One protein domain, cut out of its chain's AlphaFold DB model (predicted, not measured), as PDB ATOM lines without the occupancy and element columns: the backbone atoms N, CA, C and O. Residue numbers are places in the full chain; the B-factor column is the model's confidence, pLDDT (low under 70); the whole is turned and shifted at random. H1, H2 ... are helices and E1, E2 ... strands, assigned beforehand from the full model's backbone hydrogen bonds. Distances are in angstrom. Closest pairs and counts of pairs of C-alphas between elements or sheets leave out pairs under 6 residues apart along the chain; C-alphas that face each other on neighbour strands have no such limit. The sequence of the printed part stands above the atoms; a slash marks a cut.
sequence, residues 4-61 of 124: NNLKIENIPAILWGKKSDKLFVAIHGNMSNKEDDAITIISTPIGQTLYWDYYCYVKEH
ATOM      1  N   ASN A   4     147.619 250.811 343.512       83.75
ATOM      2  CA  ASN A   4     147.125 250.946 344.882       83.75
ATOM      3  C   ASN A   4     148.283 250.818 345.869       83.75
ATOM      4  O   ASN A   4     148.995 249.812 345.867       83.75
ATOM      5  N   ASN A   5     148.438 251.818 346.730       86.19
ATOM      6  CA  ASN A   5     149.413 251.781 347.812       86.19
ATOM      7  C   ASN A   5     148.895 250.894 348.948       86.19
ATOM      8  O   ASN A   5     147.742 251.017 349.362       86.19
ATOM      9  N   LEU A   6     149.749 250.011 349.463       91.00
ATOM     10  CA  LEU A   6     149.436 249.120 350.579       91.00
ATOM     11  C   LEU A   6     150.672 248.841 351.439       91.00
ATOM     12  O   LEU A   6     151.777 249.304 351.152       91.00
ATOM     13  N   LYS A   7     150.476 248.078 352.516       89.56
ATOM     14  CA  LYS A   7     151.558 247.569 353.360       89.56
ATOM     15  C   LYS A   7     151.467 246.052 353.487       89.56
ATOM     16  O   LYS A   7     150.380 245.529 353.711       89.56
ATOM     17  N   ILE A   8     152.605 245.373 353.385       88.06
ATOM     18  CA  ILE A   8     152.756 243.950 353.715       88.06
ATOM     19  C   ILE A   8     153.596 243.899 354.986       88.06
ATOM     20  O   ILE A   8     154.751 244.302 354.930       88.06
ATOM     21  N   GLU A   9     153.044 243.483 356.130       89.12
ATOM     22  CA  GLU A   9     153.813 243.401 357.394       89.12
ATOM     23  C   GLU A   9     154.546 244.726 357.742       89.12
ATOM     24  O   GLU A   9     155.658 244.735 358.258       89.12
ATOM     25  N   ASN A  10     153.931 245.878 357.427       87.75
ATOM     26  CA  ASN A  10     154.486 247.246 357.514       87.75
ATOM     27  C   ASN A  10     155.494 247.678 356.434       87.75
ATOM     28  O   ASN A  10     155.882 248.848 356.409       87.75
ATOM     29  N   ILE A  11     155.847 246.805 355.495       86.38
ATOM     30  CA  ILE A  11     156.681 247.135 354.338       86.38
ATOM     31  C   ILE A  11     155.820 247.872 353.300       86.38
ATOM     32  O   ILE A  11     154.802 247.320 352.871       86.38
ATOM     33  N   PRO A  12     156.187 249.099 352.874       85.81
ATOM     34  CA  PRO A  12     155.478 249.793 351.802       85.81
ATOM     35  C   PRO A  12     155.485 248.963 350.517       85.81
ATOM     36  O   PRO A  12     156.531 248.467 350.104       85.81
ATOM     37  N   ALA A  13     154.336 248.835 349.866       86.75
ATOM     38  CA  ALA A  13     154.188 248.106 348.615       86.75
ATOM     39  C   ALA A  13     153.192 248.817 347.695       86.75
ATOM     40  O   ALA A  13     152.317 249.557 348.149       86.75
ATOM     41  N   ILE A  14     153.321 248.567 346.393       85.44
ATOM     42  CA  ILE A  14     152.392 249.058 345.375       85.44
ATOM     43  C   ILE A  14     151.822 247.842 344.654       85.44
ATOM     44  O   ILE A  14     152.575 247.028 344.123       85.44
ATOM     45  N   LEU A  15     150.496 247.709 344.647       85.31
ATOM     46  CA  LEU A  15     149.794 246.721 343.834       85.31
ATOM     47  C   LEU A  15     149.482 247.323 342.469       85.31
ATOM     48  O   LEU A  15     148.816 248.357 342.374       85.31
ATOM     49  N   TRP A  16     149.934 246.633 341.428       80.50
ATOM     50  CA  TRP A  16     149.737 247.014 340.037       80.50
ATOM     51  C   TRP A  16     148.731 246.076 339.367       80.50
ATOM     52  O   TRP A  16     148.807 244.859 339.525       80.50
ATOM     53  N   GLY A  17     147.826 246.641 338.564       75.69
ATOM     54  CA  GLY A  17     146.950 245.873 337.674       75.69
ATOM     55  C   GLY A  17     145.519 245.658 338.179       75.69
ATOM     56  O   GLY A  17     145.084 246.220 339.182       75.69
ATOM     57  N   LYS A  18     144.746 244.886 337.404       80.25
ATOM     58  CA  LYS A  18     143.355 244.509 337.716       80.25
ATOM     59  C   LYS A  18     143.340 243.383 338.764       80.25
ATOM     60  O   LYS A  18     144.323 242.663 338.919       80.25
ATOM     61  N   LYS A  19     142.209 243.204 339.457       84.88
ATOM     62  CA  LYS A  19     142.007 242.080 340.387       84.88
ATOM     63  C   LYS A  19     142.235 240.742 339.663       84.88
ATOM     64  O   LYS A  19     141.747 240.558 338.552       84.88
ATOM     65  N   SER A  20     142.966 239.836 340.304       84.31
ATOM     66  CA  SER A  20     143.369 238.532 339.772       84.31
ATOM     67  C   SER A  20     143.530 237.540 340.925       84.31
ATOM     68  O   SER A  20     143.910 237.944 342.023       84.31
ATOM     69  N   ASP A  21     143.297 236.253 340.663       91.00
ATOM     70  CA  ASP A  21     143.542 235.162 341.623       91.00
ATOM     71  C   ASP A  21     145.030 234.763 341.694       91.00
ATOM     72  O   ASP A  21     145.429 233.932 342.507       91.00
ATOM     73  N   LYS A  22     145.866 235.345 340.825       78.00
ATOM     74  CA  LYS A  22     147.318 235.129 340.761       78.00
ATOM     75  C   LYS A  22     148.060 236.415 341.106       78.00
ATOM     76  O   LYS A  22     147.734 237.468 340.554       78.00
ATOM     77  N   LEU A  23     149.081 236.301 341.959       81.75
ATOM     78  CA  LEU A  23     149.929 237.405 342.407       81.75
ATOM     79  C   LEU A  23     151.396 237.141 342.046       81.75
ATOM     80  O   LEU A  23     151.899 236.041 342.260       81.75
ATOM     81  N   PHE A  24     152.082 238.172 341.557       78.31
ATOM     82  CA  PHE A  24     153.539 238.203 341.446       78.31
ATOM     83  C   PHE A  24     154.087 239.166 342.499       78.31
ATOM     84  O   PHE A  24     153.589 240.285 342.628       78.31
ATOM     85  N   VAL A  25     155.104 238.738 343.246       80.62
ATOM     86  CA  VAL A  25     155.801 239.587 344.218       80.62
ATOM     87  C   VAL A  25     157.176 239.912 343.653       80.62
ATOM     88  O   VAL A  25     158.025 239.031 343.538       80.62
ATOM     89  N   ALA A  26     157.384 241.175 343.282       72.81
ATOM     90  CA  ALA A  26     158.676 241.686 342.843       72.81
ATOM     91  C   ALA A  26     159.345 242.445 343.997       72.81
ATOM     92  O   ALA A  26     158.743 243.345 344.586       72.81
ATOM     93  N   ILE A  27     160.586 242.083 344.317       77.69
ATOM     94  CA  ILE A  27     161.405 242.748 345.336       77.69
ATOM     95  C   ILE A  27     162.487 243.533 344.599       77.69
ATOM     96  O   ILE A  27     163.227 242.958 343.803       77.69
ATOM     97  N   HIS A  28     162.580 244.836 344.846       67.56
ATOM     98  CA  HIS A  28     163.624 245.683 344.269       67.56
ATOM     99  C   HIS A  28     164.757 245.921 345.279       67.56
ATOM    100  O   HIS A  28     164.553 245.850 346.493       67.56
ATOM    101  N   GLY A  29     165.958 246.213 344.775       63.16
ATOM    102  CA  GLY A  29     167.136 246.512 345.590       63.16
ATOM    103  C   GLY A  29     167.131 247.928 346.179       63.16
ATOM    104  O   GLY A  29     166.243 248.744 345.911       63.16
ATOM    105  N   ASN A  30     168.148 248.218 346.994       59.22
ATOM    106  CA  ASN A  30     168.408 249.566 347.496       59.22
ATOM    107  C   ASN A  30     168.724 250.511 346.314       59.22
ATOM    108  O   ASN A  30     169.429 250.100 345.397       59.22
ATOM    109  N   MET A  31     168.226 251.755 346.348       62.66
ATOM    110  CA  MET A  31     168.269 252.765 345.261       62.66
ATOM    111  C   MET A  31     167.248 252.635 344.105       62.66
ATOM    112  O   MET A  31     167.377 253.354 343.119       62.66
ATOM    113  N   SER A  32     166.210 251.800 344.215       64.44
ATOM    114  CA  SER A  32     165.073 251.789 343.265       64.44
ATOM    115  C   SER A  32     163.796 252.365 343.888       64.44
ATOM    116  O   SER A  32     163.582 252.221 345.098       64.44
ATOM    117  N   ASN A  33     162.919 252.973 343.084       67.94
ATOM    118  CA  ASN A  33     161.600 253.435 343.520       67.94
ATOM    119  C   ASN A  33     160.504 252.445 343.065       67.94
ATOM    120  O   ASN A  33     160.521 251.926 341.957       67.94
ATOM    121  N   LYS A  34     159.531 252.162 343.942       67.81
ATOM    122  CA  LYS A  34     158.400 251.246 343.677       67.81
ATOM    123  C   LYS A  34     157.445 251.776 342.613       67.81
ATOM    124  O   LYS A  34     156.642 251.009 342.090       67.81
ATOM    125  N   GLU A  35     157.492 253.079 342.366       63.62
ATOM    126  CA  GLU A  35     156.734 253.762 341.327       63.62
ATOM    127  C   GLU A  35     157.453 253.772 339.978       63.62
ATOM    128  O   GLU A  35     156.785 254.072 338.986       63.62
ATOM    129  N   ASP A  36     158.751 253.424 339.939       62.78
ATOM    130  CA  ASP A  36     159.539 253.407 338.708       62.78
ATOM    131  C   ASP A  36     158.937 252.430 337.697       62.78
ATOM    132  O   ASP A  36     158.515 251.315 338.020       62.78
ATOM    133  N   ASP A  37     158.999 252.829 336.430       58.44
ATOM    134  CA  ASP A  37     158.539 252.061 335.274       58.44
ATOM    135  C   ASP A  37     159.337 250.762 335.043       58.44
ATOM    136  O   ASP A  37     159.080 250.047 334.076       58.44
ATOM    137  N   ALA A  38     160.277 250.406 335.924       54.12
ATOM    138  CA  ALA A  38     161.135 249.223 335.830       54.12
ATOM    139  C   ALA A  38     160.365 247.885 335.819       54.12
ATOM    140  O   ALA A  38     160.909 246.869 335.403       54.12
ATOM    141  N   ILE A  39     159.093 247.867 336.232       59.38
ATOM    142  CA  ILE A  39     158.209 246.692 336.074       59.38
ATOM    143  C   ILE A  39     157.546 246.669 334.682       59.38
ATOM    144  O   ILE A  39     157.079 245.632 334.217       59.38
ATOM    145  N   THR A  40     157.509 247.811 333.998       66.94
ATOM    146  CA  THR A  40     156.815 248.010 332.720       66.94
ATOM    147  C   THR A  40     157.743 247.995 331.510       66.94
ATOM    148  O   THR A  40     157.255 247.869 330.392       66.94
ATOM    149  N   ILE A  41     159.058 248.091 331.716       76.69
ATOM    150  CA  ILE A  41     160.066 248.181 330.657       76.69
ATOM    151  C   ILE A  41     161.109 247.082 330.867       76.69
ATOM    152  O   ILE A  41     161.760 247.027 331.906       76.69
ATOM    153  N   ILE A  42     161.283 246.215 329.869       79.06
ATOM    154  CA  ILE A  42     162.256 245.119 329.888       79.06
ATOM    155  C   ILE A  42     163.272 245.366 328.772       79.06
ATOM    156  O   ILE A  42     162.961 245.216 327.589       79.06
ATOM    157  N   SER A  43     164.494 245.739 329.147       80.94
ATOM    158  CA  SER A  43     165.617 245.843 328.212       80.94
ATOM    159  C   SER A  43     166.075 244.452 327.785       80.94
ATOM    160  O   SER A  43     166.305 243.584 328.629       80.94
ATOM    161  N   THR A  44     166.241 244.235 326.484       78.50
ATOM    162  CA  THR A  44     166.755 242.971 325.944       78.50
ATOM    163  C   THR A  44     168.233 243.101 325.554       78.50
ATOM    164  O   THR A  44     168.671 244.189 325.170       78.50
ATOM    165  N   PRO A  45     169.020 242.006 325.588       74.00
ATOM    166  CA  PRO A  45     170.422 242.019 325.156       74.00
ATOM    167  C   PRO A  45     170.636 242.435 323.692       74.00
ATOM    168  O   PRO A  45     171.746 242.802 323.321       74.00
ATOM    169  N   ILE A  46     169.583 242.399 322.868       78.12
ATOM    170  CA  ILE A  46     169.612 242.775 321.447       78.12
ATOM    171  C   ILE A  46     169.294 244.261 321.208       78.12
ATOM    172  O   ILE A  46     169.028 244.668 320.080       78.12
ATOM    173  N   GLY A  47     169.278 245.085 322.262       81.69
ATOM    174  CA  GLY A  47     169.036 246.528 322.159       81.69
ATOM    175  C   GLY A  47     167.573 246.914 321.927       81.69
ATOM    176  O   GLY A  47     167.280 248.089 321.721       81.69
ATOM    177  N   GLN A  48     166.649 245.950 321.978       81.75
ATOM    178  CA  GLN A  48     165.214 246.213 321.934       81.75
ATOM    179  C   GLN A  48     164.642 246.353 323.343       81.75
ATOM    180  O   GLN A  48     165.041 245.648 324.273       81.75
ATOM    181  N   THR A  49     163.661 247.233 323.482       86.12
ATOM    182  CA  THR A  49     162.940 247.455 324.731       86.12
ATOM    183  C   THR A  49     161.532 246.893 324.600       86.12
ATOM    184  O   THR A  49     160.791 247.283 323.699       86.12
ATOM    185  N   LEU A  50     161.155 245.978 325.493       83.19
ATOM    186  CA  LEU A  50     159.791 245.463 325.573       83.19
ATOM    187  C   LEU A  50     158.997 246.264 326.597       83.19
ATOM    188  O   LEU A  50     159.467 246.504 327.709       83.19
ATOM    189  N   TYR A  51     157.773 246.623 326.227       85.75
ATOM    190  CA  TYR A  51     156.869 247.388 327.072       85.75
ATOM    191  C   TYR A  51     155.701 246.506 327.519       85.75
ATOM    192  O   TYR A  51     155.019 245.872 326.709       85.75
ATOM    193  N   TRP A  52     155.483 246.432 328.828       81.31
ATOM    194  CA  TRP A  52     154.461 245.591 329.446       81.31
ATOM    195  C   TRP A  52     153.044 246.034 329.082       81.31
ATOM    196  O   TRP A  52     152.159 245.201 328.881       81.31
ATOM    197  N   ASP A  53     152.819 247.341 328.975       83.81
ATOM    198  CA  ASP A  53     151.545 247.902 328.537       83.81
ATOM    199  C   ASP A  53     151.250 247.554 327.071       83.81
ATOM    200  O   ASP A  53     150.129 247.151 326.765       83.81
ATOM    201  N   TYR A  54     152.257 247.589 326.192       84.06
ATOM    202  CA  TYR A  54     152.139 247.133 324.810       84.06
ATOM    203  C   TYR A  54     151.828 245.633 324.728       84.06
ATOM    204  O   TYR A  54     150.919 245.228 324.002       84.06
ATOM    205  N   TYR A  55     152.507 244.803 325.527       84.81
ATOM    206  CA  TYR A  55     152.178 243.379 325.636       84.81
ATOM    207  C   TYR A  55     150.716 243.167 326.063       84.81
ATOM    208  O   TYR A  55     149.980 242.425 325.407       84.81
ATOM    209  N   CYS A  56     150.270 243.849 327.124       85.12
ATOM    210  CA  CYS A  56     148.884 243.781 327.588       85.12
ATOM    211  C   CYS A  56     147.904 244.226 326.496       85.12
ATOM    212  O   CYS A  56     146.904 243.548 326.266       85.12
ATOM    213  N   TYR A  57     148.210 245.312 325.782       88.81
ATOM    214  CA  TYR A  57     147.389 245.815 324.687       88.81
ATOM    215  C   TYR A  57     147.213 244.770 323.580       88.81
ATOM    216  O   TYR A  57     146.078 244.472 323.209       88.81
ATOM    217  N   VAL A  58     148.302 244.157 323.102       90.19
ATOM    218  CA  VAL A  58     148.257 243.108 322.066       90.19
ATOM    219  C   VAL A  58     147.464 241.886 322.541       90.19
ATOM    220  O   VAL A  58     146.719 241.288 321.764       90.19
ATOM    221  N   LYS A  59     147.580 241.516 323.823       88.00
ATOM    222  CA  LYS A  59     146.814 240.407 324.413       88.00
ATOM    223  C   LYS A  59     145.318 240.710 324.525       88.00
ATOM    224  O   LYS A  59     144.519 239.799 324.315       88.00
ATOM    225  N   GLU A  60     144.947 241.945 324.860       94.50
ATOM    226  CA  GLU A  60     143.549 242.390 324.959       94.50
ATOM    227  C   GLU A  60     142.912 242.650 323.577       94.50
ATOM    228  O   GLU A  60     141.694 242.547 323.442       94.50
ATOM    229  N   HIS A  61     143.718 242.906 322.541       93.50
ATOM    230  CA  HIS A  61     143.268 243.200 321.175       93.50
ATOM    231  C   HIS A  61     143.835 242.189 320.162       93.50
ATOM    232  O   HIS A  61     144.614 242.559 319.278       93.50
TER     233      HIS A  61
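This is residues 4 to 61 of the 124 residues of an uncharacterized protein of Clostridium sp. AWRP (UniProt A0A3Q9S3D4). Two small two-stranded hairpins, E1 with E2 and E3 with E4, lie far from each other, and a long looping link, residues 17 to 40, fills the space between them. The short helix H1 continues from the second hairpin, and residues 56 to 61 stick out free. The printed part has 58 residues, with four named strands and one named helix in the order E1, E2, E3, E4, H1; both sheets are antiparallel, and the class is mixed, helices and strands, with under half of the residues in named elements. The whole is loose, with a radius of gyration of the C-alphas of 13.6 A, and flat, spanning 38 by 29 by 15 A.

Look first at E1, residues 4 to 8, and E2, residues 11 to 16, an antiparallel hairpin at 141 degrees. There you find N 6 and O 13 within hydrogen-bond range at 2.9 A, and N 8 and O 11 at 3.0 A. Next find E3, residues 41 to 43, and E4, residues 49 to 51, an antiparallel hairpin at 158 degrees, with N 42 and O 50 within range at 2.8 A. E2 and E3 are apart, and so are E1 and E4. H1, residues 52 to 60, has its closest C-alpha to E3 at Trp 52, 6.3 A from that of Ile 41. In H1 every O i to N i+4 pair is within hydrogen-bond range.

Find C-alpha 4 at (147.125, 250.946, 344.882); from there E1 runs 12.6 A to C-alpha 8. E2 runs 15.9 A from C-alpha 11 at (156.681, 247.135, 354.338). E3 and E4 have three residues each. H1 runs 12.2 A to C-alpha 60 at (143.549, 242.390, 324.959).

The C-alphas farthest apart are those of Asn 10 and Ile 46, 39.4 A. The printed part has no cut, and the link from E2 to E3 is long, with 24 residues. Residues 28 to 40 are under 70 in pLDDT.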